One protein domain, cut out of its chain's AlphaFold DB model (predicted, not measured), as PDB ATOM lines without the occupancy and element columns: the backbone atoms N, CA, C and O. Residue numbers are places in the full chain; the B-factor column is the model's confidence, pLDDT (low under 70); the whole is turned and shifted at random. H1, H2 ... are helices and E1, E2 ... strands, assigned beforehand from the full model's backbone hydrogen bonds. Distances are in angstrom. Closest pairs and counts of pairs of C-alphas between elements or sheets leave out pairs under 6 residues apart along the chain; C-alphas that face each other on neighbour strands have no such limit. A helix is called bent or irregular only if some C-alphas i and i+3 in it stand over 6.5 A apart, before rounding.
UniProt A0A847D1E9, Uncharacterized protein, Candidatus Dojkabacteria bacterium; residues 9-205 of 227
ATOM      1  N   LEU A   9      28.497   1.656  13.003       60.03
ATOM      2  CA  LEU A   9      29.462   0.816  13.720       60.03
ATOM      3  C   LEU A   9      29.626  -0.569  13.073       60.03
ATOM      4  O   LEU A   9      30.721  -1.124  13.087       60.03
ATOM      5  N   SER A  10      28.568  -1.110  12.465       59.91
ATOM      6  CA  SER A  10      28.623  -2.379  11.728       59.91
ATOM      7  C   SER A  10      29.322  -2.289  10.363       59.91
ATOM      8  O   SER A  10      29.619  -3.318   9.760       59.91
ATOM      9  N   SER A  11      29.577  -1.087   9.836       60.91
ATOM     10  CA  SER A  11      30.270  -0.911   8.551       60.91
ATOM     11  C   SER A  11      31.769  -0.641   8.696       60.91
ATOM     12  O   SER A  11      32.506  -0.765   7.717       60.91
ATOM     13  N   ILE A  12      32.245  -0.309   9.900       71.06
ATOM     14  CA  ILE A  12      33.661  -0.043  10.172       71.06
ATOM     15  C   ILE A  12      34.365  -1.358  10.504       71.06
ATOM     16  O   ILE A  12      34.209  -1.883  11.605       71.06
ATOM     17  N   ILE A  13      35.170  -1.865   9.568       68.06
ATOM     18  CA  ILE A  13      36.050  -3.020   9.791       68.06
ATOM     19  C   ILE A  13      37.250  -2.563  10.626       68.06
ATOM     20  O   ILE A  13      38.021  -1.711  10.191       68.06
ATOM     21  N   LEU A  14      37.411  -3.129  11.820       67.81
ATOM     22  CA  LEU A  14      38.508  -2.806  12.740       67.81
ATOM     23  C   LEU A  14      39.659  -3.807  12.661       67.81
ATOM     24  O   LEU A  14      40.811  -3.447  12.882       67.81
ATOM     25  N   SER A  15      39.358  -5.072  12.378       77.12
ATOM     26  CA  SER A  15      40.373  -6.116  12.257       77.12
ATOM     27  C   SER A  15      39.917  -7.220  11.317       77.12
ATOM     28  O   SER A  15      38.747  -7.312  10.942       77.12
ATOM     29  N   THR A  16      40.864  -8.055  10.911       83.62
ATOM     30  CA  THR A  16      40.609  -9.214  10.060       83.62
ATOM     31  C   THR A  16      41.252 -10.430  10.702       83.62
ATOM     32  O   THR A  16      42.289 -10.328  11.359       83.62
ATOM     33  N   GLN A  17      40.607 -11.576  10.558       88.88
ATOM     34  CA  GLN A  17      41.136 -12.860  10.981       88.88
ATOM     35  C   GLN A  17      41.256 -13.751   9.759       88.88
ATOM     36  O   GLN A  17      40.326 -13.821   8.960       88.88
ATOM     37  N   PHE A  18      42.389 -14.434   9.646       91.94
ATOM     38  CA  PHE A  18      42.636 -15.436   8.624       91.94
ATOM     39  C   PHE A  18      43.217 -16.676   9.297       91.94
ATOM     40  O   PHE A  18      44.239 -16.576   9.978       91.94
ATOM     41  N   PHE A  19      42.542 -17.818   9.185       93.50
ATOM     42  CA  PHE A  19      42.969 -19.045   9.854       93.50
ATOM     43  C   PHE A  19      42.530 -20.303   9.102       93.50
ATOM     44  O   PHE A  19      41.530 -20.293   8.386       93.50
ATOM     45  N   LEU A  20      43.293 -21.382   9.287       94.69
ATOM     46  CA  LEU A  20      42.986 -22.721   8.786       94.69
ATOM     47  C   LEU A  20      41.868 -23.362   9.621       94.69
ATOM     48  O   LEU A  20      41.857 -23.238  10.848       94.69
ATOM     49  N   VAL A  21      40.954 -24.066   8.959       95.62
ATOM     50  CA  VAL A  21      39.946 -24.919   9.591       95.62
ATOM     51  C   VAL A  21      40.485 -26.340   9.651       95.62
ATOM     52  O   VAL A  21      40.472 -27.072   8.664       95.62
ATOM     53  N   GLU A  22      40.980 -26.733  10.817       91.12
ATOM     54  CA  GLU A  22      41.496 -28.084  11.017       91.12
ATOM     55  C   GLU A  22      40.373 -29.131  10.929       91.12
ATOM     56  O   GLU A  22      39.282 -28.949  11.473       91.12
ATOM     57  N   GLY A  23      40.653 -30.245  10.250       88.75
ATOM     58  CA  GLY A  23      39.730 -31.378  10.130       88.75
ATOM     59  C   GLY A  23      38.673 -31.256   9.028       88.75
ATOM     60  O   GLY A  23      37.976 -32.236   8.776       88.75
ATOM     61  N   ILE A  24      38.580 -30.117   8.334       92.50
ATOM     62  CA  ILE A  24      37.723 -29.958   7.152       92.50
ATOM     63  C   ILE A  24      38.594 -29.883   5.896       92.50
ATOM     64  O   ILE A  24      39.381 -28.955   5.725       92.50
ATOM     65  N   THR A  25      38.415 -30.848   4.997       92.94
ATOM     66  CA  THR A  25      39.106 -30.922   3.706       92.94
ATOM     67  C   THR A  25      38.115 -31.208   2.587       92.94
ATOM     68  O   THR A  25      37.248 -32.069   2.756       92.94
ATOM     69  N   SER A  26      38.247 -30.497   1.465       93.81
ATOM     70  CA  SER A  26      37.420 -30.629   0.252       93.81
ATOM     71  C   SER A  26      35.921 -30.814   0.531       93.81
ATOM     72  O   SER A  26      35.343 -31.840   0.159       93.81
ATOM     73  N   PRO A  27      35.271 -29.844   1.203       94.62
ATOM     74  CA  PRO A  27      33.844 -29.924   1.479       94.62
ATOM     75  C   PRO A  27      33.046 -29.990   0.171       94.62
ATOM     76  O   PRO A  27      33.313 -29.258  -0.779       94.62
ATOM     77  N   GLN A  28      32.026 -30.847   0.131       94.06
ATOM     78  CA  GLN A  28      31.146 -30.983  -1.034       94.06
ATOM     79  C   GLN A  28      30.204 -29.782  -1.164       94.06
ATOM     80  O   GLN A  28      29.808 -29.423  -2.271       94.06
ATOM     81  N   GLN A  29      29.826 -29.175  -0.034       94.25
ATOM     82  CA  GLN A  29      29.031 -27.948   0.029       94.25
ATOM     83  C   GLN A  29      29.484 -27.100   1.218       94.25
ATOM     84  O   GLN A  29      29.874 -27.622   2.267       94.25
ATOM     85  N   VAL A  30      29.391 -25.783   1.042       94.88
ATOM     86  CA  VAL A  30      29.635 -24.779   2.079       94.88
ATOM     87  C   VAL A  30      28.429 -23.854   2.115       94.88
ATOM     88  O   VAL A  30      28.079 -23.249   1.101       94.88
ATOM     89  N   LEU A  31      27.808 -23.730   3.282       93.75
ATOM     90  CA  LEU A  31      26.694 -22.819   3.513       93.75
ATOM     91  C   LEU A  31      27.082 -21.856   4.635       93.75
ATOM     92  O   LEU A  31      27.609 -22.277   5.660       93.75
ATOM     93  N   ILE A  32      26.835 -20.562   4.454       92.69
ATOM     94  CA  ILE A  32      27.172 -19.544   5.454       92.69
ATOM     95  C   ILE A  32      25.853 -18.914   5.922       92.69
ATOM     96  O   ILE A  32      25.387 -17.976   5.279       92.69
ATOM     97  N   PRO A  33      25.207 -19.455   6.976       88.44
ATOM     98  CA  PRO A  33      23.913 -18.956   7.451       88.44
ATOM     99  C   PRO A  33      23.999 -17.545   8.033       88.44
ATOM    100  O   PRO A  33      23.027 -16.801   7.998       88.44
ATOM    101  N   ASN A  34      25.144 -17.185   8.617       89.25
ATOM    102  CA  ASN A  34      25.356 -15.908   9.288       89.25
ATOM    103  C   ASN A  34      26.861 -15.638   9.489       89.25
ATOM    104  O   ASN A  34      27.720 -16.411   9.076       89.25
ATOM    105  N   GLN A  35      27.194 -14.530  10.158       89.12
ATOM    106  CA  GLN A  35      28.584 -14.135  10.443       89.12
ATOM    107  C   GLN A  35      29.231 -14.884  11.628       89.12
ATOM    108  O   GLN A  35      30.390 -14.616  11.966       89.12
ATOM    109  N   GLU A  36      28.493 -15.778  12.288       90.06
ATOM    110  CA  GLU A  36      28.919 -16.495  13.498       90.06
ATOM    111  C   GLU A  36      29.192 -17.987  13.221       90.06
ATOM    112  O   GLU A  36      29.956 -18.617  13.949       90.06
ATOM    113  N   SER A  37      28.647 -18.551  12.138       93.12
ATOM    114  CA  SER A  37      28.741 -19.982  11.840       93.12
ATOM    115  C   SER A  37      28.821 -20.296  10.346       93.12
ATOM    116  O   SER A  37      28.364 -19.528   9.503       93.12
ATOM    117  N   ILE A  38      29.418 -21.446  10.025       95.50
ATOM    118  CA  ILE A  38      29.502 -22.016   8.672       95.50
ATOM    119  C   ILE A  38      29.062 -23.474   8.745       95.50
ATOM    120  O   ILE A  38      29.474 -24.188   9.653       95.50
ATOM    121  N   LEU A  39      28.274 -23.940   7.783       95.44
ATOM    122  CA  LEU A  39      27.963 -25.354   7.623       95.44
ATOM    123  C   LEU A  39      28.849 -25.953   6.536       95.44
ATOM    124  O   LEU A  39      28.894 -25.453   5.408       95.44
ATOM    125  N   PHE A  40      29.516 -27.048   6.876       96.50
ATOM    126  CA  PHE A  40      30.264 -27.868   5.939       96.50
ATOM    127  C   PHE A  40      29.548 -29.187   5.730       96.50
ATOM    128  O   PHE A  40      29.116 -29.849   6.676       96.50
ATOM    129  N   VAL A  41      29.467 -29.579   4.468       95.25
ATOM    130  CA  VAL A  41      28.976 -30.887   4.072       95.25
ATOM    131  C   VAL A  41      30.166 -31.736   3.650       95.25
ATOM    132  O   VAL A  41      30.844 -31.416   2.670       95.25
ATOM    133  N   GLN A  42      30.415 -32.805   4.399       91.12
ATOM    134  CA  GLN A  42      31.480 -33.772   4.148       91.12
ATOM    135  C   GLN A  42      30.897 -35.179   4.167       91.12
ATOM    136  O   GLN A  42      30.450 -35.674   5.201       91.12
ATOM    137  N   ASP A  43      30.895 -35.804   2.998       89.06
ATOM    138  CA  ASP A  43      30.272 -37.093   2.734       89.06
ATOM    139  C   ASP A  43      28.804 -37.120   3.178       89.06
ATOM    140  O   ASP A  43      27.977 -36.359   2.658       89.06
ATOM    141  N   ASP A  44      28.476 -37.994   4.130       93.19
ATOM    142  CA  ASP A  44      27.140 -38.126   4.704       93.19
ATOM    143  C   ASP A  44      26.881 -37.135   5.845       93.19
ATOM    144  O   ASP A  44      25.766 -37.094   6.359       93.19
ATOM    145  N   GLN A  45      27.879 -36.361   6.281       94.56
ATOM    146  CA  GLN A  45      27.796 -35.519   7.474       94.56
ATOM    147  C   GLN A  45      27.605 -34.048   7.141       94.56
ATOM    148  O   GLN A  45      28.200 -33.501   6.213       94.56
ATOM    149  N   ILE A  46      26.801 -33.399   7.978       95.25
ATOM    150  CA  ILE A  46      26.636 -31.953   7.983       95.25
ATOM    151  C   ILE A  46      27.119 -31.464   9.342       95.25
ATOM    152  O   ILE A  46      26.571 -31.841  10.385       95.25
ATOM    153  N   VAL A  47      28.174 -30.656   9.321       95.62
ATOM    154  CA  VAL A  47      28.813 -30.118  10.520       95.62
ATOM    155  C   VAL A  47      28.706 -28.600  10.530       95.62
ATOM    156  O   VAL A  47      28.952 -27.942   9.522       95.62
ATOM    157  N   GLN A  48      28.336 -28.045  11.676       95.25
ATOM    158  CA  GLN A  48      28.312 -26.611  11.920       95.25
ATOM    159  C   GLN A  48      29.603 -26.209  12.614       95.25
ATOM    160  O   GLN A  48      29.920 -26.721  13.680       95.25
ATOM    161  N   TYR A  49      30.339 -25.288  12.012       96.00
ATOM    162  CA  TYR A  49      31.550 -24.700  12.550       96.00
ATOM    163  C   TYR A  49      31.242 -23.332  13.163       96.00
ATOM    164  O   TYR A  49      30.819 -22.412  12.462       96.00
ATOM    165  N   ASP A  50      31.471 -23.200  14.467       94.25
ATOM    166  CA  ASP A  50      31.381 -21.940  15.205       94.25
ATOM    167  C   ASP A  50      32.665 -21.127  14.982       94.25
ATOM    168  O   ASP A  50      33.772 -21.568  15.313       94.25
ATOM    169  N   LEU A  51      32.518 -19.929  14.415       91.75
ATOM    170  CA  LEU A  51      33.633 -19.061  14.038       91.75
ATOM    171  C   LEU A  51      34.404 -18.497  15.233       91.75
ATOM    172  O   LEU A  51      35.602 -18.232  15.113       91.75
ATOM    173  N   ASP A  52      33.735 -18.308  16.367       87.81
ATOM    174  CA  ASP A  52      34.319 -17.679  17.547       87.81
ATOM    175  C   ASP A  52      34.971 -18.729  18.452       87.81
ATOM    176  O   ASP A  52      36.096 -18.547  18.923       87.81
ATOM    177  N   ARG A  53      34.295 -19.866  18.660       90.12
ATOM    178  CA  ARG A  53      34.798 -20.997  19.454       90.12
ATOM    179  C   ARG A  53      35.793 -21.861  18.692       90.12
ATOM    180  O   ARG A  53      36.538 -22.595  19.340       90.12
ATOM    181  N   ARG A  54      35.791 -21.788  17.357       91.69
ATOM    182  CA  ARG A  54      36.609 -22.613  16.451       91.69
ATOM    183  C   ARG A  54      36.420 -24.104  16.692       91.69
ATOM    184  O   ARG A  54      37.374 -24.864  16.839       91.69
ATOM    185  N   LYS A  55      35.159 -24.507  16.805       92.94
ATOM    186  CA  LYS A  55      34.756 -25.892  17.036       92.94
ATOM    187  C   LYS A  55      33.638 -26.246  16.084       92.94
ATOM    188  O   LYS A  55      32.799 -25.401  15.783       92.94
ATOM    189  N   TYR A  56      33.631 -27.499  15.657       92.44
ATOM    190  CA  TYR A  56      32.521 -28.059  14.915       92.44
ATOM    191  C   TYR A  56      31.625 -28.901  15.817       92.44
ATOM    192  O   TYR A  56      32.083 -29.566  16.748       92.44
ATOM    193  N   GLU A  57      30.345 -28.897  15.489       94.12
ATOM    194  CA  GLU A  57      29.356 -29.830  16.002       94.12
ATOM    195  C   GLU A  57      28.634 -30.496  14.835       94.12
ATOM    196  O   GLU A  57      28.414 -29.901  13.780       94.12
ATOM    197  N   LYS A  58      28.281 -31.765  15.007       94.12
ATOM    198  CA  LYS A  58      27.482 -32.473  14.016       94.12
ATOM    199  C   LYS A  58      26.026 -32.068  14.184       94.12
ATOM    200  O   LYS A  58      25.445 -32.336  15.231       94.12
ATOM    201  N   ILE A  59      25.445 -31.496  13.136       92.88
ATOM    202  CA  ILE A  59      24.052 -31.032  13.152       92.88
ATOM    203  C   ILE A  59      23.120 -31.923  12.338       92.88
ATOM    204  O   ILE A  59      21.907 -31.864  12.504       92.88
ATOM    205  N   GLY A  60      23.670 -32.770  11.467       91.62
ATOM    206  CA  GLY A  60      22.840 -33.617  10.633       91.62
ATOM    207  C   GLY A  60      23.610 -34.622   9.801       91.62
ATOM    208  O   GLY A  60      24.838 -34.765   9.880       91.62
ATOM    209  N   LYS A  61      22.832 -35.336   8.997       93.56
ATOM    210  CA  LYS A  61      23.312 -36.213   7.945       93.56
ATOM    211  C   LYS A  61      22.515 -35.972   6.675       93.56
ATOM    212  O   LYS A  61      21.376 -35.521   6.747       93.56
ATOM    213  N   ARG A  62      23.103 -36.330   5.543       92.44
ATOM    214  CA  ARG A  62      22.436 -36.366   4.244       92.44
ATOM    215  C   ARG A  62      22.798 -37.636   3.489       92.44
ATOM    216  O   ARG A  62      23.835 -38.251   3.737       92.44
ATOM    217  N   LYS A  63      21.962 -38.004   2.530       92.12
ATOM    218  CA  LYS A  63      22.278 -38.999   1.507       92.12
ATOM    219  C   LYS A  63      23.138 -38.382   0.403       92.12
ATOM    220  O   LYS A  63      23.263 -37.166   0.276       92.12
ATOM    221  N   GLN A  64      23.696 -39.241  -0.447       87.81
ATOM    222  CA  GLN A  64      24.515 -38.825  -1.585       87.81
ATOM    223  C   GLN A  64      23.767 -37.862  -2.528       87.81
ATOM    224  O   GLN A  64      24.317 -36.820  -2.884       87.81
ATOM    225  N   ASN A  65      22.500 -38.165  -2.839       91.75
ATOM    226  CA  ASN A  65      21.623 -37.354  -3.695       91.75
ATOM    227  C   ASN A  65      20.725 -36.408  -2.883       91.75
ATOM    228  O   ASN A  65      19.549 -36.228  -3.185       91.75
ATOM    229  N   GLU A  66      21.268 -35.834  -1.813       94.81
ATOM    230  CA  GLU A  66      20.608 -34.785  -1.041       94.81
ATOM    231  C   GLU A  66      21.466 -33.517  -1.037       94.81
ATOM    232  O   GLU A  66      22.669 -33.560  -0.764       94.81
ATOM    233  N   LEU A  67      20.846 -32.378  -1.344       95.12
ATOM    234  CA  LEU A  67      21.427 -31.048  -1.179       95.12
ATOM    235  C   LEU A  67      21.035 -30.493   0.197       95.12
ATOM    236  O   LEU A  67      19.861 -30.549   0.558       95.12
ATOM    237  N   ALA A  68      21.989 -29.922   0.934       95.75
ATOM    238  CA  ALA A  68      21.692 -29.172   2.147       95.75
ATOM    239  C   ALA A  68      21.338 -27.712   1.814       95.75
ATOM    240  O   ALA A  68      21.950 -27.087   0.948       95.75
ATOM    241  N   GLY A  69      20.360 -27.162   2.527       93.94
ATOM    242  CA  GLY A  69      19.982 -25.752   2.482       93.94
ATOM    243  C   GLY A  69      19.706 -25.207   3.879       93.94
ATOM    244  O   GLY A  69      19.736 -25.945   4.864       93.94
ATOM    245  N   ILE A  70      19.447 -23.905   3.957       90.69
ATOM    246  CA  ILE A  70      19.174 -23.201   5.215       90.69
ATOM    247  C   ILE A  70      17.790 -22.560   5.128       90.69
ATOM    248  O   ILE A  70      17.502 -21.877   4.151       90.69
ATOM    249  N   GLY A  71      16.942 -22.810   6.121       87.75
ATOM    250  CA  GLY A  71      15.647 -22.154   6.261       87.75
ATOM    251  C   GLY A  71      15.725 -20.809   6.991       87.75
ATOM    252  O   GLY A  71      16.800 -20.347   7.374       87.75
ATOM    253  N   GLU A  72      14.570 -20.180   7.203       78.94
ATOM    254  CA  GLU A  72      14.459 -18.779   7.635       78.94
ATOM    255  C   GLU A  72      15.097 -18.528   9.011       78.94
ATOM    256  O   GLU A  72      15.703 -17.483   9.250       78.94
ATOM    257  N   ASN A  73      15.020 -19.509   9.913       78.50
ATOM    258  CA  ASN A  73      15.548 -19.414  11.274       78.50
ATOM    259  C   ASN A  73      16.917 -20.093  11.421       78.50
ATOM    260  O   ASN A  73      17.359 -20.371  12.539       78.50
ATOM    261  N   GLY A  74      17.599 -20.372  10.309       78.12
ATOM    262  CA  GLY A  74      18.860 -21.105  10.309       78.12
ATOM    263  C   GLY A  74      18.690 -22.621  10.436       78.12
ATOM    264  O   GLY A  74      19.682 -23.324  10.625       78.12
ATOM    265  N   GLU A  75      17.463 -23.143  10.352       87.62
ATOM    266  CA  GLU A  75      17.219 -24.580  10.379       87.62
ATOM    267  C   GLU A  75      17.770 -25.276   9.131       87.62
ATOM    268  O   GLU A  75      17.770 -24.734   8.025       87.62
ATOM    269  N   LEU A  76      18.224 -26.514   9.311       92.12
ATOM    270  CA  LEU A  76      18.687 -27.339   8.208       92.12
ATOM    271  C   LEU A  76      17.501 -27.822   7.365       92.12
ATOM    272  O   LEU A  76      16.572 -28.445   7.884       92.12
ATOM    273  N   LEU A  77      17.595 -27.601   6.058       94.25
ATOM    274  CA  LEU A  77      16.703 -28.157   5.048       94.25
ATOM    275  C   LEU A  77      17.472 -29.155   4.181       94.25
ATOM    276  O   LEU A  77      18.658 -28.961   3.906       94.25
ATOM    277  N   LEU A  78      16.794 -30.198   3.706       96.19
ATOM    278  CA  LEU A  78      17.365 -31.167   2.770       96.19
ATOM    279  C   LEU A  78      16.504 -31.251   1.511       96.19
ATOM    280  O   LEU A  78      15.281 -31.278   1.587       96.19
ATOM    281  N   CYS A  79      17.134 -31.302   0.346       96.44
ATOM    282  CA  CYS A  79      16.467 -31.542  -0.928       96.44
ATOM    283  C   CYS A  79      17.000 -32.849  -1.509       96.44
ATOM    284  O   CYS A  79      18.115 -32.878  -2.031       96.44
ATOM    285  N   GLU A  80      16.229 -33.926  -1.376       96.81
ATOM    286  CA  GLU A  80      16.515 -35.194  -2.052       96.81
ATOM    287  C   GLU A  80      16.112 -35.068  -3.513       96.81
ATOM    288  O   GLU A  80      15.025 -34.573  -3.814       96.81
ATOM    289  N   PHE A  81      16.981 -35.503  -4.420       95.44
ATOM    290  CA  PHE A  81      16.699 -35.466  -5.845       95.44
ATOM    291  C   PHE A  81      16.956 -36.813  -6.511       95.44
ATOM    292  O   PHE A  81      17.908 -37.527  -6.198       95.44
ATOM    293  N   GLU A  82      16.087 -37.153  -7.455       94.81
ATOM    294  CA  GLU A  82      16.139 -38.392  -8.227       94.81
ATOM    295  C   GLU A  82      15.981 -38.062  -9.712       94.81
ATOM    296  O   GLU A  82      15.218 -37.158 -10.064       94.81
ATOM    297  N   HIS A  83      16.702 -38.791 -10.569       92.56
ATOM    298  CA  HIS A  83      16.611 -38.662 -12.021       92.56
ATOM    299  C   HIS A  83      16.045 -39.932 -12.650       92.56
ATOM    300  O   HIS A  83      16.404 -41.040 -12.252       92.56
ATOM    301  N   PHE A  84      15.219 -39.754 -13.674       90.00
ATOM    302  CA  PHE A  84      14.563 -40.818 -14.417       90.00
ATOM    303  C   PHE A  84      14.826 -40.652 -15.913       90.00
ATOM    304  O   PHE A  84      14.875 -39.534 -16.438       90.00
ATOM    305  N   THR A  85      14.999 -41.778 -16.602       85.62
ATOM    306  CA  THR A  85      14.975 -41.819 -18.065       85.62
ATOM    307  C   THR A  85      13.531 -41.698 -18.525       85.62
ATOM    308  O   THR A  85      12.676 -42.424 -18.024       85.62
ATOM    309  N   ILE A  86      13.290 -40.799 -19.475       84.31
ATOM    310  CA  ILE A  86      11.969 -40.551 -20.049       84.31
ATOM    311  C   ILE A  86      11.920 -40.972 -21.518       84.31
ATOM    312  O   ILE A  86      12.939 -40.947 -22.213       84.31
ATOM    313  N   TYR A  87      10.732 -41.343 -21.983       84.25
ATOM    314  CA  TYR A  87      10.450 -41.775 -23.354       84.25
ATOM    315  C   TYR A  87       9.442 -40.870 -24.073       84.25
ATOM    316  O   TYR A  87       9.260 -41.009 -25.285       84.25
ATOM    317  N   SER A  88       8.801 -39.940 -23.359       81.00
ATOM    318  CA  SER A  88       7.875 -38.952 -23.921       81.00
ATOM    319  C   SER A  88       7.899 -37.627 -23.148       81.00
ATOM    320  O   SER A  88       8.464 -37.532 -22.058       81.00
ATOM    321  N   GLU A  89       7.279 -36.594 -23.726       76.81
ATOM    322  CA  GLU A  89       7.170 -35.257 -23.119       76.81
ATOM    323  C   GLU A  89       6.184 -35.177 -21.942       76.81
ATOM    324  O   GLU A  89       6.248 -34.244 -21.147       76.81
ATOM    325  N   ASP A  90       5.315 -36.179 -21.791       81.19
ATOM    326  CA  ASP A  90       4.321 -36.247 -20.711       81.19
ATOM    327  C   ASP A  90       4.897 -36.826 -19.399       81.19
ATOM    328  O   ASP A  90       4.214 -36.875 -18.371       81.19
ATOM    329  N   GLU A  91       6.147 -37.294 -19.420       87.50
ATOM    330  CA  GLU A  91       6.846 -37.885 -18.278       87.50
ATOM    331  C   GLU A  91       7.686 -36.847 -17.507       87.50
ATOM    332  O   GLU A  91       7.865 -35.708 -17.926       87.50
ATOM    333  N   PHE A  92       8.219 -37.223 -16.342       89.75
ATOM    334  CA  PHE A  92       9.138 -36.384 -15.567       89.75
ATOM    335  C   PHE A  92      10.525 -37.028 -15.514       89.75
ATOM    336  O   PHE A  92      10.648 -38.225 -15.264       89.75
ATOM    337  N   SER A  93      11.578 -36.232 -15.704       90.75
ATOM    338  CA  SER A  93      12.961 -36.700 -15.586       90.75
ATOM    339  C   SER A  93      13.581 -36.388 -14.227       90.75
ATOM    340  O   SER A  93      14.551 -37.041 -13.855       90.75
ATOM    341  N   SER A  94      13.027 -35.454 -13.448       93.81
ATOM    342  CA  SER A  94      13.540 -35.128 -12.111       93.81
ATOM    343  C   SER A  94      12.434 -35.045 -11.064       93.81
ATOM    344  O   SER A  94      11.391 -34.436 -11.298       93.81
ATOM    345  N   ILE A  95      12.692 -35.590  -9.874       96.56
ATOM    346  CA  ILE A  95      11.871 -35.367  -8.674       96.56
ATOM    347  C   ILE A  95      12.727 -34.703  -7.605       96.56
ATOM    348  O   ILE A  95      13.793 -35.225  -7.291       96.56
ATOM    349  N   PHE A  96      12.244 -33.608  -7.014       97.56
ATOM    350  CA  PHE A  96      12.816 -32.991  -5.814       97.56
ATOM    351  C   PHE A  96      11.874 -33.178  -4.625       97.56
ATOM    352  O   PHE A  96      10.716 -32.772  -4.682       97.56
ATOM    353  N   LYS A  97      12.380 -33.744  -3.529       97.44
ATOM    354  CA  LYS A  97      11.672 -33.900  -2.254       97.44
ATOM    355  C   LYS A  97      12.335 -33.006  -1.215       97.44
ATOM    356  O   LYS A  97      13.459 -33.266  -0.785       97.44
ATOM    357  N   ILE A  98      11.633 -31.952  -0.821       95.75
ATOM    358  CA  ILE A  98      12.078 -31.024   0.214       95.75
ATOM    359  C   ILE A  98      11.714 -31.602   1.571       95.75
ATOM    360  O   ILE A  98      10.553 -31.928   1.819       95.75
ATOM    361  N   LYS A  99      12.707 -31.707   2.445       94.88
ATOM    362  CA  LYS A  99      12.587 -32.264   3.783       94.88
ATOM    363  C   LYS A  99      13.034 -31.262   4.829       94.88
ATOM    364  O   LYS A  99      13.985 -30.503   4.620       94.88
ATOM    365  N   ASN A 100      12.371 -31.319   5.973       91.44
ATOM    366  CA  ASN A 100      12.780 -30.582   7.159       91.44
ATOM    367  C   ASN A 100      13.959 -31.272   7.875       91.44
ATOM    368  O   ASN A 100      14.429 -32.341   7.478       91.44
ATOM    369  N   SER A 101      14.402 -30.687   8.987       85.06
ATOM    370  CA  SER A 101      15.498 -31.209   9.817       85.06
ATOM    371  C   SER A 101      15.232 -32.583  10.449       85.06
ATOM    372  O   SER A 101      16.175 -33.258  10.859       85.06
ATOM    373  N   LYS A 102      13.967 -33.020  10.521       87.56
ATOM    374  CA  LYS A 102      13.572 -34.359  10.992       87.56
ATOM    375  C   LYS A 102      13.561 -35.398   9.868       87.56
ATOM    376  O   LYS A 102      13.445 -36.588  10.148       87.56
ATOM    377  N   GLY A 103      13.712 -34.962   8.616       87.12
ATOM    378  CA  GLY A 103      13.642 -35.811   7.433       87.12
ATOM    379  C   GLY A 103      12.223 -36.026   6.902       87.12
ATOM    380  O   GLY A 103      12.062 -36.793   5.951       87.12
ATOM    381  N   ASP A 104      11.213 -35.357   7.467       92.94
ATOM    382  CA  ASP A 104       9.845 -35.432   6.957       92.94
ATOM    383  C   ASP A 104       9.749 -34.655   5.642       92.94
ATOM    384  O   ASP A 104      10.257 -33.536   5.539       92.94
ATOM    385  N   ILE A 105       9.085 -35.241   4.643       95.31
ATOM    386  CA  ILE A 105       8.857 -34.594   3.349       95.31
ATOM    387  C   ILE A 105       7.799 -33.508   3.532       95.31
ATOM    388  O   ILE A 105       6.643 -33.797   3.832       95.31
ATOM    389  N   GLU A 106       8.194 -32.259   3.314       93.56
ATOM    390  CA  GLU A 106       7.281 -31.118   3.308       93.56
ATOM    391  C   GLU A 106       6.637 -30.945   1.935       93.56
ATOM    392  O   GLU A 106       5.455 -30.619   1.841       93.56
ATOM    393  N   LYS A 107       7.422 -31.140   0.865       94.44
ATOM    394  CA  LYS A 107       6.989 -30.926  -0.523       94.44
ATOM    395  C   LYS A 107       7.689 -31.864  -1.492       94.44
ATOM    396  O   LYS A 107       8.850 -32.216  -1.298       94.44
ATOM    397  N   GLU A 108       6.988 -32.195  -2.570       97.25
ATOM    398  CA  GLU A 108       7.516 -32.937  -3.710       97.25
ATOM    399  C   GLU A 108       7.227 -32.160  -4.995       97.25
ATOM    400  O   GLU A 108       6.096 -31.734  -5.232       97.25
ATOM    401  N   PHE A 109       8.250 -31.990  -5.828       96.38
ATOM    402  CA  PHE A 109       8.153 -31.345  -7.132       96.38
ATOM    403  C   PHE A 109       8.656 -32.286  -8.215       96.38
ATOM    404  O   PHE A 109       9.658 -32.974  -8.024       96.38
ATOM    405  N   LYS A 110       7.973 -32.291  -9.359       95.12
ATOM    406  CA  LYS A 110       8.326 -33.108 -10.521       95.12
ATOM    407  C   LYS A 110       8.605 -32.196 -11.700       95.12
ATOM    408  O   LYS A 110       7.838 -31.270 -11.956       95.12
ATOM    409  N   PHE A 111       9.694 -32.465 -12.402       93.12
ATOM    410  CA  PHE A 111      10.145 -31.669 -13.533       93.12
ATOM    411  C   PHE A 111      10.366 -32.567 -14.738       93.12
ATOM    412  O   PHE A 111      10.905 -33.668 -14.616       93.12
ATOM    413  N   PHE A 112       9.955 -32.067 -15.899       91.12
ATOM    414  CA  PHE A 112      10.211 -32.707 -17.180       91.12
ATOM    415  C   PHE A 112      11.720 -32.812 -17.450       91.12
ATOM    416  O   PHE A 112      12.212 -33.865 -17.834       91.12
ATOM    417  N   GLU A 113      12.476 -31.750 -17.173       89.38
ATOM    418  CA  GLU A 113      13.903 -31.658 -17.463       89.38
ATOM    419  C   GLU A 113      14.765 -32.392 -16.431       89.38
ATOM    420  O   GLU A 113      14.490 -32.381 -15.228       89.38
ATOM    421  N   THR A 114      15.885 -32.958 -16.888       91.81
ATOM    422  CA  THR A 114      16.905 -33.555 -16.018       91.81
ATOM    423  C   THR A 114      17.738 -32.461 -15.337       91.81
ATOM    424  O   THR A 114      18.829 -32.096 -15.781       91.81
ATOM    425  N   ILE A 115      17.210 -31.906 -14.249       93.69
ATOM    426  CA  ILE A 115      17.841 -30.834 -13.460       93.69
ATOM    427  C   ILE A 115      18.213 -31.305 -12.059       93.69
ATOM    428  O   ILE A 115      17.474 -32.092 -11.473       93.69
ATOM    429  N   ARG A 116      19.316 -30.790 -11.501       93.94
ATOM    430  CA  ARG A 116      19.788 -31.060 -10.129       93.94
ATOM    431  C   ARG A 116      19.839 -29.779  -9.290       93.94
ATOM    432  O   ARG A 116      20.199 -28.729  -9.830       93.94
ATOM    433  N   PRO A 117      19.521 -29.831  -7.987       94.62
ATOM    434  CA  PRO A 117      19.587 -28.662  -7.123       94.62
ATOM    435  C   PRO A 117      21.054 -28.330  -6.797       94.62
ATOM    436  O   PRO A 117      21.875 -29.223  -6.597       94.62
ATOM    437  N   VAL A 118      21.392 -27.041  -6.750       91.69
ATOM    438  CA  VAL A 118      22.743 -26.533  -6.415       91.69
ATOM    439  C   VAL A 118      22.738 -25.532  -5.262       91.69
ATOM    440  O   VAL A 118      23.775 -25.284  -4.655       91.69
ATOM    441  N   TYR A 119      21.576 -24.961  -4.952       91.38
ATOM    442  CA  TYR A 119      21.362 -24.095  -3.800       91.38
ATOM    443  C   TYR A 119      19.899 -24.174  -3.371       91.38
ATOM    444  O   TYR A 119      19.011 -24.341  -4.207       91.38
ATOM    445  N   MET A 120      19.649 -24.028  -2.076       93.50
ATOM    446  CA  MET A 120      18.305 -23.966  -1.522       93.50
ATOM    447  C   MET A 120      18.296 -23.079  -0.283       93.50
ATOM    448  O   MET A 120      19.174 -23.202   0.577       93.50
ATOM    449  N   ASN A 121      17.265 -22.248  -0.181       91.50
ATOM    450  CA  ASN A 121      16.914 -21.531   1.034       91.50
ATOM    451  C   ASN A 121      15.422 -21.703   1.362       91.50
ATOM    452  O   ASN A 121      14.756 -22.573   0.801       91.50
ATOM    453  N   GLU A 122      14.888 -20.884   2.261       90.38
ATOM    454  CA  GLU A 122      13.484 -20.880   2.658       90.38
ATOM    455  C   GLU A 122      12.513 -20.575   1.505       90.38
ATOM    456  O   GLU A 122      11.435 -21.168   1.433       90.38
ATOM    457  N   GLU A 123      12.913 -19.722   0.567       93.06
ATOM    458  CA  GLU A 123      12.051 -19.218  -0.501       93.06
ATOM    459  C   GLU A 123      12.117 -20.058  -1.787       93.06
ATOM    460  O   GLU A 123      11.103 -20.266  -2.459       93.06
ATOM    461  N   TYR A 124      13.308 -20.514  -2.179       94.56
ATOM    462  CA  TYR A 124      13.532 -21.103  -3.497       94.56
ATOM    463  C   TYR A 124      14.645 -22.154  -3.524       94.56
ATOM    464  O   TYR A 124      15.523 -22.232  -2.667       94.56
ATOM    465  N   VAL A 125      14.620 -22.953  -4.589       95.12
ATOM    466  CA  VAL A 125      15.699 -23.849  -5.003       95.12
ATOM    467  C   VAL A 125      16.288 -23.305  -6.299       95.12
ATOM    468  O   VAL A 125      15.554 -22.967  -7.227       95.12
ATOM    469  N   ILE A 126      17.614 -23.219  -6.377       93.25
ATOM    470  CA  ILE A 126      18.314 -23.036  -7.648       93.25
ATOM    471  C   ILE A 126      18.739 -24.404  -8.145       93.25
ATOM    472  O   ILE A 126      19.401 -25.156  -7.427       93.25
ATOM    473  N   ALA A 127      18.369 -24.707  -9.381       93.50
ATOM    474  CA  ALA A 127      18.722 -25.940 -10.054       93.50
ATOM    475  C   ALA A 127      19.418 -25.648 -11.378       93.50
ATOM    476  O   ALA A 127      19.174 -24.621 -12.008       93.50
ATOM    477  N   VAL A 128      20.281 -26.561 -11.798       91.19
ATOM    478  CA  VAL A 128      20.981 -26.498 -13.084       91.19
ATOM    479  C   VAL A 128      20.737 -27.779 -13.854       91.19
ATOM    480  O   VAL A 128      20.419 -28.811 -13.252       91.19
ATOM    481  N   THR A 129      20.918 -27.736 -15.169       91.25
ATOM    482  CA  THR A 129      20.943 -28.948 -15.989       91.25
ATOM    483  C   THR A 129      21.939 -29.955 -15.400       91.25
ATOM    484  O   THR A 129      23.085 -29.617 -15.098       91.25
ATOM    485  N   ALA A 130      21.497 -31.190 -15.164       83.19
ATOM    486  CA  ALA A 130      22.297 -32.185 -14.449       83.19
ATOM    487  C   ALA A 130      23.381 -32.832 -15.321       83.19
ATOM    488  O   ALA A 130      24.273 -33.493 -14.787       83.19
ATOM    489  N   VAL A 131      23.293 -32.659 -16.643       80.69
ATOM    490  CA  VAL A 131      24.099 -33.388 -17.618       80.69
ATOM    491  C   VAL A 131      24.927 -32.428 -18.468       80.69
ATOM    492  O   VAL A 131      24.389 -31.504 -19.072       80.69
ATOM    493  N   ASP A 132      26.237 -32.663 -18.524       66.94
ATOM    494  CA  ASP A 132      27.214 -31.704 -19.061       66.94
ATOM    495  C   ASP A 132      27.138 -31.512 -20.588       66.94
ATOM    496  O   ASP A 132      27.612 -30.502 -21.102       66.94
ATOM    497  N   PHE A 133      26.548 -32.461 -21.324       71.44
ATOM    498  CA  PHE A 133      26.363 -32.358 -22.779       71.44
ATOM    499  C   PHE A 133      25.096 -31.598 -23.190       71.44
ATOM    500  O   PHE A 133      24.912 -31.315 -24.372       71.44
ATOM    501  N   LEU A 134      24.209 -31.308 -22.236       69.69
ATOM    502  CA  LEU A 134      23.022 -30.501 -22.478       69.69
ATOM    503  C   LEU A 134      23.365 -29.014 -22.367       69.69
ATOM    504  O   LEU A 134      24.322 -28.619 -21.690       69.69
ATOM    505  N   GLU A 135      22.549 -28.183 -23.013       73.62
ATOM    506  CA  GLU A 135      22.635 -26.739 -22.851       73.62
ATOM    507  C   GLU A 135      22.452 -26.366 -21.368       73.62
ATOM    508  O   GLU A 135      21.630 -26.927 -20.628       73.62
ATOM    509  N   GLN A 136      23.327 -25.480 -20.895       80.81
ATOM    510  CA  GLN A 136      23.437 -25.152 -19.480       80.81
ATOM    511  C   GLN A 136      22.392 -24.102 -19.122       80.81
ATOM    512  O   GLN A 136      22.604 -22.906 -19.315       80.81
ATOM    513  N   HIS A 137      21.287 -24.562 -18.549       89.12
ATOM    514  CA  HIS A 137      20.229 -23.708 -18.037       89.12
ATOM    515  C   HIS A 137      20.294 -23.650 -16.515       89.12
ATOM    516  O   HIS A 137      20.706 -24.600 -15.843       89.12
ATOM    517  N   THR A 138      19.884 -22.511 -15.962       90.44
ATOM    518  CA  THR A 138      19.702 -22.346 -14.521       90.44
ATOM    519  C   THR A 138      18.258 -21.976 -14.243       90.44
ATOM    520  O   THR A 138      17.696 -21.086 -14.874       90.44
ATOM    521  N   TYR A 139      17.657 -22.642 -13.269       93.31
ATOM    522  CA  TYR A 139      16.263 -22.465 -12.905       93.31
ATOM    523  C   TYR A 139      16.155 -22.011 -11.457       93.31
ATOM    524  O   TYR A 139      16.833 -22.542 -10.578       93.31
ATOM    525  N   ARG A 140      15.264 -21.053 -11.207       95.06
ATOM    526  CA  ARG A 140      14.744 -20.739  -9.877       95.06
ATOM    527  C   ARG A 140      13.393 -21.422  -9.730       95.06
ATOM    528  O   ARG A 140      12.501 -21.194 -10.542       95.06
ATOM    529  N   ILE A 141      13.262 -22.245  -8.704       96.12
ATOM    530  CA  ILE A 141      12.042 -22.976  -8.364       96.12
ATOM    531  C   ILE A 141      11.530 -22.417  -7.043       96.12
ATOM    532  O   ILE A 141      12.234 -22.480  -6.038       96.12
ATOM    533  N   GLU A 142      10.324 -21.865  -7.033       96.50
ATOM    534  CA  GLU A 142       9.682 -21.391  -5.806       96.50
ATOM    535  C   GLU A 142       9.336 -22.573  -4.896       96.50
ATOM    536  O   GLU A 142       8.652 -23.511  -5.308       96.50
ATOM    537  N   ARG A 143       9.767 -22.532  -3.629       93.31
ATOM    538  CA  ARG A 143       9.421 -23.585  -2.662       93.31
ATOM    539  C   ARG A 143       7.946 -23.573  -2.308       93.31
ATOM    540  O   ARG A 143       7.444 -24.577  -1.818       93.31
ATOM    541  N   GLU A 144       7.230 -22.468  -2.500       93.06
ATOM    542  CA  GLU A 144       5.814 -22.395  -2.147       93.06
ATOM    543  C   GLU A 144       4.958 -23.343  -3.002       93.06
ATOM    544  O   GLU A 144       4.171 -24.123  -2.466       93.06
ATOM    545  N   ASN A 145       5.161 -23.322  -4.314       92.88
ATOM    546  CA  ASN A 145       4.257 -23.924  -5.296       92.88
ATOM    547  C   ASN A 145       4.987 -24.777  -6.355       92.88
ATOM    548  O   ASN A 145       4.331 -25.442  -7.149       92.88
ATOM    549  N   GLY A 146       6.326 -24.789  -6.369       93.19
ATOM    550  CA  GLY A 146       7.125 -25.500  -7.369       93.19
ATOM    551  C   GLY A 146       7.256 -24.768  -8.706       93.19
ATOM    552  O   GLY A 146       7.803 -25.340  -9.651       93.19
ATOM    553  N   ASN A 147       6.786 -23.521  -8.809       95.56
ATOM    554  CA  ASN A 147       6.871 -22.729 -10.030       95.56
ATOM    555  C   ASN A 147       8.332 -22.543 -10.424       95.56
ATOM    556  O   ASN A 147       9.133 -21.956  -9.694       95.56
ATOM    557  N   LYS A 148       8.665 -23.046 -11.610       95.25
ATOM    558  CA  LYS A 148      10.006 -23.013 -12.177       95.25
ATOM    559  C   LYS A 148      10.109 -21.881 -13.185       95.25
ATOM    560  O   LYS A 148       9.328 -21.811 -14.131       95.25
ATOM    561  N   LYS A 149      11.124 -21.037 -13.028       95.44
ATOM    562  CA  LYS A 149      11.481 -19.996 -13.988       95.44
ATOM    563  C   LYS A 149      12.950 -20.115 -14.350       95.44
ATOM    564  O   LYS A 149      13.805 -20.186 -13.469       95.44
ATOM    565  N   GLU A 150      13.246 -20.111 -15.642       93.19
ATOM    566  CA  GLU A 150      14.624 -20.003 -16.104       93.19
ATOM    567  C   GLU A 150      15.188 -18.619 -15.763       93.19
ATOM    568  O   GLU A 150      14.527 -17.589 -15.931       93.19
ATOM    569  N   ILE A 151      16.406 -18.604 -15.236       89.75
ATOM    570  CA  ILE A 151      17.113 -17.396 -14.841       89.75
ATOM    571  C   ILE A 151      18.517 -17.396 -15.430       89.75
ATOM    572  O   ILE A 151      19.186 -18.422 -15.526       89.75
ATOM    573  N   PHE A 152      19.007 -16.204 -15.743       81.94
ATOM    574  CA  PHE A 152      20.422 -16.005 -15.994       81.94
ATOM    575  C   PHE A 152      21.102 -15.641 -14.677       81.94
ATOM    576  O   PHE A 152      20.776 -14.615 -14.078       81.94
ATOM    577  N   VAL A 153      22.041 -16.467 -14.215       68.31
ATOM    578  CA  VAL A 153      22.862 -16.128 -13.049       68.31
ATOM    579  C   VAL A 153      24.100 -15.387 -13.548       68.31
ATOM    580  O   VAL A 153      25.004 -16.016 -14.105       68.31
ATOM    581  N   PRO A 154      24.182 -14.053 -13.383       61.50
ATOM    582  CA  PRO A 154      25.396 -13.337 -13.732       61.50
ATOM    583  C   PRO A 154      26.546 -13.870 -12.876       61.50
ATOM    584  O   PRO A 154      26.371 -14.146 -11.687       61.50
ATOM    585  N   ARG A 155      27.742 -13.997 -13.464       60.62
ATOM    586  CA  ARG A 155      28.941 -14.363 -12.701       60.62
ATOM    587  C   ARG A 155      29.122 -13.347 -11.576       60.62
ATOM    588  O   ARG A 155      29.459 -12.192 -11.836       60.62
ATOM    589  N   LYS A 156      28.874 -13.769 -10.332       62.47
ATOM    590  CA  LYS A 156      29.071 -12.918  -9.157       62.47
ATOM    591  C   LYS A 156      30.531 -12.478  -9.150       62.47
ATOM    592  O   LYS A 156      31.435 -13.313  -9.178       62.47
ATOM    593  N   GLN A 157      30.766 -11.170  -9.124       57.94
ATOM    594  CA  GLN A 157      32.103 -10.652  -8.882       57.94
ATOM    595  C   GLN A 157      32.433 -10.935  -7.417       57.94
ATOM    596  O   GLN A 157      31.942 -10.251  -6.521       57.94
ATOM    597  N   ILE A 158      33.199 -11.996  -7.178       65.50
ATOM    598  CA  ILE A 158      33.642 -12.339  -5.832       65.50
ATOM    599  C   ILE A 158      34.788 -11.403  -5.476       65.50
ATOM    600  O   ILE A 158      35.815 -11.369  -6.164       65.50
ATOM    601  N   PHE A 159      34.605 -10.627  -4.411       68.38
ATOM    602  CA  PHE A 159      35.662  -9.760  -3.915       68.38
ATOM    603  C   PHE A 159      36.674 -10.632  -3.193       68.38
ATOM    604  O   PHE A 159      36.372 -11.223  -2.165       68.38
ATOM    605  N   ARG A 160      37.882 -10.751  -3.744       73.12
ATOM    606  CA  ARG A 160      38.927 -11.524  -3.079       73.12
ATOM    607  C   ARG A 160      39.417 -10.733  -1.865       73.12
ATOM    608  O   ARG A 160      39.910  -9.618  -2.059       73.12
ATOM    609  N   PRO A 161      39.291 -11.266  -0.636       79.75
ATOM    610  CA  PRO A 161      39.944 -10.653   0.507       79.75
ATOM    611  C   PRO A 161      41.466 -10.715   0.320       79.75
ATOM    612  O   PRO A 161      41.976 -11.393  -0.576       79.75
ATOM    613  N   ASN A 162      42.207  -9.992   1.158       81.44
ATOM    614  CA  ASN A 162      43.665 -10.042   1.125       81.44
ATOM    615  C   ASN A 162      44.144 -11.396   1.675       81.44
ATOM    616  O   ASN A 162      44.247 -11.575   2.888       81.44
ATOM    617  N   ILE A 163      44.361 -12.354   0.777       83.94
ATOM    618  CA  ILE A 163      44.782 -13.727   1.079       83.94
ATOM    619  C   ILE A 163      46.294 -13.839   0.819       83.94
ATOM    620  O   ILE A 163      46.778 -13.249  -0.156       83.94
ATOM    621  N   PRO A 164      47.050 -14.576   1.655       87.06
ATOM    622  CA  PRO A 164      48.451 -14.889   1.385       87.06
ATOM    623  C   PRO A 164      48.669 -15.433  -0.037       87.06
ATOM    624  O   PRO A 164      47.896 -16.252  -0.532       87.06
ATOM    625  N   LYS A 165      49.710 -14.943  -0.723       86.62
ATOM    626  CA  LYS A 165      49.951 -15.220  -2.156       86.62
ATOM    627  C   LYS A 165      50.308 -16.679  -2.453       86.62
ATOM    628  O   LYS A 165      50.207 -17.105  -3.597       86.62
ATOM    629  N   ASP A 166      50.775 -17.396  -1.444       89.50
ATOM    630  CA  ASP A 166      51.130 -18.811  -1.475       89.50
ATOM    631  C   ASP A 166      49.905 -19.737  -1.500       89.50
ATOM    632  O   ASP A 166      50.026 -20.899  -1.881       89.50
ATOM    633  N   ILE A 167      48.712 -19.226  -1.175       89.50
ATOM    634  CA  ILE A 167      47.475 -20.007  -1.203       89.50
ATOM    635  C   ILE A 167      46.879 -19.980  -2.610       89.50
ATOM    636  O   ILE A 167      46.340 -18.973  -3.080       89.50
ATOM    637  N   LEU A 168      46.946 -21.127  -3.283       91.69
ATOM    638  CA  LEU A 168      46.348 -21.324  -4.597       91.69
ATOM    639  C   LEU A 168      44.865 -21.667  -4.448       91.69
ATOM    640  O   LEU A 168      44.510 -22.783  -4.084       91.69
ATOM    641  N   ILE A 169      43.999 -20.695  -4.725       90.75
ATOM    642  CA  ILE A 169      42.553 -20.803  -4.495       90.75
ATOM    643  C   ILE A 169      41.896 -21.706  -5.545       90.75
ATOM    644  O   ILE A 169      42.011 -21.447  -6.746       90.75
ATOM    645  N   ARG A 170      41.135 -22.698  -5.076       91.31
ATOM    646  CA  ARG A 170      40.212 -23.514  -5.870       91.31
ATOM    647  C   ARG A 170      38.805 -22.925  -5.855       91.31
ATOM    648  O   ARG A 170      38.273 -22.598  -6.910       91.31
ATOM    649  N   ASN A 171      38.233 -22.756  -4.661       90.75
ATOM    650  CA  ASN A 171      36.879 -22.246  -4.455       90.75
ATOM    651  C   ASN A 171      36.871 -21.122  -3.418       90.75
ATOM    652  O   ASN A 171      37.680 -21.096  -2.491       90.75
ATOM    653  N   ILE A 172      35.931 -20.190  -3.569       91.75
ATOM    654  CA  ILE A 172      35.686 -19.142  -2.582       91.75
ATOM    655  C   ILE A 172      34.182 -18.933  -2.407       91.75
ATOM    656  O   ILE A 172      33.446 -18.723  -3.371       91.75
ATOM    657  N   TYR A 173      33.743 -18.976  -1.158       91.62
ATOM    658  CA  TYR A 173      32.375 -18.703  -0.740       91.62
ATOM    659  C   TYR A 173      32.379 -17.399   0.050       91.62
ATOM    660  O   TYR A 173      33.281 -17.171   0.851       91.62
ATOM    661  N   GLU A 174      31.397 -16.532  -0.185       90.62
ATOM    662  CA  GLU A 174      31.330 -15.190   0.402       90.62
ATOM    663  C   GLU A 174      29.953 -14.948   1.018       90.62
ATOM    664  O   GLU A 174      28.936 -15.074   0.328       90.62
ATOM    665  N   TYR A 175      29.948 -14.477   2.264       88.06
ATOM    666  CA  TYR A 175      28.778 -13.944   2.950       88.06
ATOM    667  C   TYR A 175      29.000 -12.480   3.344       88.06
ATOM    668  O   TYR A 175      29.941 -12.152   4.075       88.06
ATOM    669  N   GLU A 176      28.140 -11.596   2.823       86.00
ATOM    670  CA  GLU A 176      28.102 -10.148   3.108       86.00
ATOM    671  C   GLU A 176      29.460  -9.426   3.030       86.00
ATOM    672  O   GLU A 176      29.682  -8.421   3.705       86.00
ATOM    673  N   ARG A 177      30.404  -9.939   2.230       83.50
ATOM    674  CA  ARG A 177      31.802  -9.469   2.172       83.50
ATOM    675  C   ARG A 177      32.533  -9.442   3.521       83.50
ATOM    676  O   ARG A 177      33.579  -8.801   3.636       83.50
ATOM    677  N   LYS A 178      32.003 -10.128   4.533       87.88
ATOM    678  CA  LYS A 178      32.542 -10.167   5.896       87.88
ATOM    679  C   LYS A 178      33.097 -11.529   6.254       87.88
ATOM    680  O   LYS A 178      34.101 -11.592   6.955       87.88
ATOM    681  N   VAL A 179      32.482 -12.597   5.760       92.12
ATOM    682  CA  VAL A 179      32.965 -13.962   5.961       92.12
ATOM    683  C   VAL A 179      33.259 -14.573   4.606       92.12
ATOM    684  O   VAL A 179      32.420 -14.533   3.706       92.12
ATOM    685  N   TYR A 180      34.454 -15.137   4.474       94.00
ATOM    686  CA  TYR A 180      34.848 -15.902   3.307       94.00
ATOM    687  C   TYR A 180      35.368 -17.259   3.738       94.00
ATOM    688  O   TYR A 180      36.151 -17.360   4.683       94.00
ATOM    689  N   VAL A 181      34.956 -18.277   2.996       95.69
ATOM    690  CA  VAL A 181      35.497 -19.630   3.091       95.69
ATOM    691  C   VAL A 181      36.284 -19.880   1.823       95.69
ATOM    692  O   VAL A 181      35.754 -19.720   0.725       95.69
ATOM    693  N   ILE A 182      37.555 -20.213   1.973       95.31
ATOM    694  CA  ILE A 182      38.510 -20.347   0.879       95.31
ATOM    695  C   ILE A 182      39.000 -21.787   0.891       95.31
ATOM    696  O   ILE A 182      39.619 -22.213   1.860       95.31
ATOM    697  N   GLU A 183      38.718 -22.527  -0.175       95.12
ATOM    698  CA  GLU A 183      39.302 -23.847  -0.410       95.12
ATOM    699  C   GLU A 183      40.501 -23.680  -1.344       95.12
ATOM    700  O   GLU A 183      40.378 -23.056  -2.407       95.12
ATOM    701  N   ASP A 184      41.653 -24.224  -0.968       94.19
ATOM    702  CA  ASP A 184      42.824 -24.263  -1.841       94.19
ATOM    703  C   ASP A 184      42.802 -25.469  -2.804       94.19
ATOM    704  O   ASP A 184      41.915 -26.325  -2.761       94.19
ATOM    705  N   LEU A 185      43.773 -25.544  -3.718       93.69
ATOM    706  CA  LEU A 185      43.892 -26.655  -4.676       93.69
ATOM    707  C   LEU A 185      44.190 -28.015  -4.021       93.69
ATOM    708  O   LEU A 185      43.986 -29.042  -4.668       93.69
ATOM    709  N   PHE A 186      44.659 -28.035  -2.773       94.88
ATOM    710  CA  PHE A 186      44.918 -29.250  -1.999       94.88
ATOM    711  C   PHE A 186      43.721 -29.654  -1.128       94.88
ATOM    712  O   PHE A 186      43.773 -30.678  -0.450       94.88
ATOM    713  N   GLY A 187      42.637 -28.874  -1.161       93.00
ATOM    714  CA  GLY A 187      41.429 -29.110  -0.387       93.00
ATOM    715  C   GLY A 187      41.459 -28.532   1.026       93.00
ATOM    716  O   GLY A 187      40.493 -28.744   1.756       93.00
ATOM    717  N   ASN A 188      42.509 -27.810   1.432       96.56
ATOM    718  CA  ASN A 188      42.540 -27.151   2.737       96.56
ATOM    719  C   ASN A 188      41.531 -26.004   2.765       96.56
ATOM    720  O   ASN A 188      41.394 -25.255   1.795       96.56
ATOM    721  N   VAL A 189      40.858 -25.842   3.903       96.75
ATOM    722  CA  VAL A 189      39.839 -24.810   4.086       96.75
ATOM    723  C   VAL A 189      40.344 -23.722   5.023       96.75
ATOM    724  O   VAL A 189      40.719 -23.983   6.162       96.75
ATOM    725  N   TYR A 190      40.290 -22.479   4.561       96.25
ATOM    726  CA  TYR A 190      40.626 -21.288   5.327       96.25
ATOM    727  C   TYR A 190      39.404 -20.401   5.500       96.25
ATOM    728  O   TYR A 190      38.548 -20.304   4.618       96.25
ATOM    729  N   ILE A 191      39.353 -19.698   6.623       95.38
ATOM    730  CA  ILE A 191      38.330 -18.698   6.894       95.38
ATOM    731  C   ILE A 191      38.984 -17.330   6.967       95.38
ATOM    732  O   ILE A 191      39.929 -17.121   7.727       95.38
ATOM    733  N   TYR A 192      38.424 -16.390   6.211       92.94
ATOM    734  CA  TYR A 192      38.656 -14.965   6.391       92.94
ATOM    735  C   TYR A 192      37.416 -14.332   7.028       92.94
ATOM    736  O   TYR A 192      36.327 -14.396   6.457       92.94
ATOM    737  N   LYS A 193      37.574 -13.683   8.183       90.75
ATOM    738  CA  LYS A 193      36.504 -12.956   8.883       90.75
ATOM    739  C   LYS A 193      36.915 -11.500   9.090       90.75
ATOM    740  O   LYS A 193      37.919 -11.224   9.742       90.75
ATOM    741  N   ALA A 194      36.133 -10.566   8.561       85.81
ATOM    742  CA  ALA A 194      36.236  -9.147   8.870       85.81
ATOM    743  C   ALA A 194      35.427  -8.850  10.138       85.81
ATOM    744  O   ALA A 194      34.221  -9.092  10.189       85.81
ATOM    745  N   LEU A 195      36.092  -8.328  11.167       76.81
ATOM    746  CA  LEU A 195      35.463  -7.930  12.420       76.81
ATOM    747  C   LEU A 195      35.176  -6.433  12.391       76.81
ATOM    748  O   LEU A 195      36.079  -5.619  12.184       76.81
ATOM    749  N   ASP A 196      33.916  -6.086  12.624       70.62
ATOM    750  CA  ASP A 196      33.466  -4.708  12.749       70.62
ATOM    751  C   ASP A 196      33.394  -4.256  14.218       70.62
ATOM    752  O   ASP A 196      33.531  -5.052  15.155       70.62
ATOM    753  N   ALA A 197      33.208  -2.952  14.432       61.41
ATOM    754  CA  ALA A 197      33.139  -2.376  15.774       61.41
ATOM    755  C   ALA A 197      32.013  -2.982  16.624       61.41
ATOM    756  O   ALA A 197      32.199  -3.205  17.821       61.41
ATOM    757  N   MET A 198      30.872  -3.312  16.013       59.50
ATOM    758  CA  MET A 198      29.755  -3.952  16.714       59.50
ATOM    759  C   MET A 198      30.110  -5.348  17.228       59.50
ATOM    760  O   MET A 198      29.825  -5.647  18.389       59.50
ATOM    761  N   ASN A 199      30.764  -6.179  16.415       60.84
ATOM    762  CA  ASN A 199      31.149  -7.537  16.801       60.84
ATOM    763  C   ASN A 199      32.166  -7.551  17.954       60.84
ATOM    764  O   ASN A 199      32.113  -8.436  18.805       60.84
ATOM    765  N   ILE A 200      33.039  -6.540  18.051       60.44
ATOM    766  CA  ILE A 200      33.989  -6.401  19.169       60.44
ATOM    767  C   ILE A 200      33.295  -5.902  20.450       60.44
ATOM    768  O   ILE A 200      33.614  -6.354  21.550       60.44
ATOM    769  N   ILE A 201      32.330  -4.985  20.329       58.22
ATOM    770  CA  ILE A 201      31.673  -4.346  21.480       58.22
ATOM    771  C   ILE A 201      30.531  -5.210  22.053       58.22
ATOM    772  O   ILE A 201      30.309  -5.194  23.266       58.22
ATOM    773  N   LYS A 202      29.828  -6.008  21.233       57.06
ATOM    774  CA  LYS A 202      28.710  -6.891  21.641       57.06
ATOM    775  C   LYS A 202      29.043  -7.782  22.858       57.06
ATOM    776  O   LYS A 202      28.275  -7.733  23.821       57.06
ATOM    777  N   PRO A 203      30.174  -8.519  22.914       57.62
ATOM    778  CA  PRO A 203      30.520  -9.314  24.096       57.62
ATOM    779  C   PRO A 203      30.810  -8.467  25.344       57.62
ATOM    780  O   PRO A 203      30.532  -8.905  26.460       57.62
ATOM    781  N   ILE A 204      31.346  -7.253  25.178       59.50
ATOM    782  CA  ILE A 204      31.617  -6.321  26.284       59.50
ATOM    783  C   ILE A 204      30.294  -5.815  26.868       59.50
ATOM    784  O   ILE A 204      30.086  -5.897  28.077       59.50
ATOM    785  N   LEU A 205      29.366  -5.374  26.013       52.88
ATOM    786  CA  LEU A 205      28.027  -4.949  26.425       52.88
ATOM    787  C   LEU A 205      27.249  -6.098  27.078       52.88
ATOM    788  O   LEU A 205      26.689  -5.910  28.152       52.88
TER     789      LEU A 205
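AT A GLANCE: This is residues 9 to 205 of the 227 residues of an uncharacterized protein of Candidatus Dojkabacteria bacterium (UniProt A0A847D1E9). Four small, twisted sheets of four strands each stand face to face in turn in a curved row, open on one side, where a long unnamed stretch, residues 151 to 168, runs back from the last sheet to the first. The first sheet joins both ends of the printed part, E1 with E14 to E16, and the short helix H1 follows E16 at that end. The printed part has 197 residues with sixteen named strands, E1 to E16, then H1; the class is mostly strand, and the antiparallel sheets run E1 E16 E15 E14, E2 E3 E4 E5, E6 E7 E8 E9 and E10 E11 E12 E13. The whole is compact, with a radius of gyration of the C-alphas of 18.6 A, and elongated, spanning 61 by 35 by 31 A.

HOW THE PARTS SIT: In the first sheet, E1, residues 13 to 25, bends by 76 degrees at residue 22. Its antiparallel neighbour is E16, residues 188 to 196, with N 17 and O 193 within hydrogen-bond range at 2.8 A. E14, residues 169 to 175, E15, residues 179 to 184, and E16 form a meander, each strand the antiparallel neighbour of the one before; N 173 and O 181 are 2.9 A apart, N 182 and O 190 2.8 A. H1, residues 197 to 205, only grazes this sheet; the closest C-alphas of E1 and H1 are those of Leu 14 and Ala 197, 6.2 A. In H1, 3 of 5 O i to N i+4 pairs are within range; it is only just irregular, C-alphas 200 and 203 being 6.7 A apart. The next meander is E2, residues 29 to 31, E3, 37 to 42, E4, 45 to 50, and E5, 55 to 61, with N 31 to O 39 at 2.9 A, N 40 to O 47 at 2.8 A and N 48 to O 57 at 2.8 A. It is face to face with the first sheet, 10.4 A centre to centre over the facing parts; the closest C-alphas of E2 and E14 are those of Val 30 and Tyr 173, 7.2 A. E6, residues 66 to 70, E7, 76 to 83, E8, 94 to 99, and E9, 105 to 111, form a meander that is face to face with the sheet E2 E3 E4 E5 in this stack of sheets, 9.4 A centre to centre over the facing parts; N 69 to O 77, N 97 to O 80 and N 96 to O 109 are each 2.8 A. The last meander, E10, residues 115 to 120, E11, 124 to 129, E12, 138 to 142, and E13, 148 to 150, is face to face with the sheet E6 E7 E8 E9, 9.7 A centre to centre over the facing parts, with Gly 69 and Met 120 the closest C-alphas of E6 and E10, 4.7 A; N 118 to O 126, N 127 to O 139 and N 140 to O 149 are 2.8, 2.9 and 2.8 A.

IN THESE COORDINATES: E1 begins at C-alpha 13, (36.050, -3.020, 9.791), and is 28.7 A long; E16 is 26.2 A and E7 23.3 A. E13 ends at C-alpha 150, (14.624, -20.003, -16.104), and H1 at C-alpha 205, (28.027, -4.949, 26.425).

THE WHOLE: The C-alphas farthest apart, of Tyr 87 and Ile 204, are 64.6 A apart. The printed part has no cut, and the link E13 to E14, 18 residues, is long. Mean pLDDT of the printed part is 87.4; residues 153 to 159 and 197 to 205 are among those under 70.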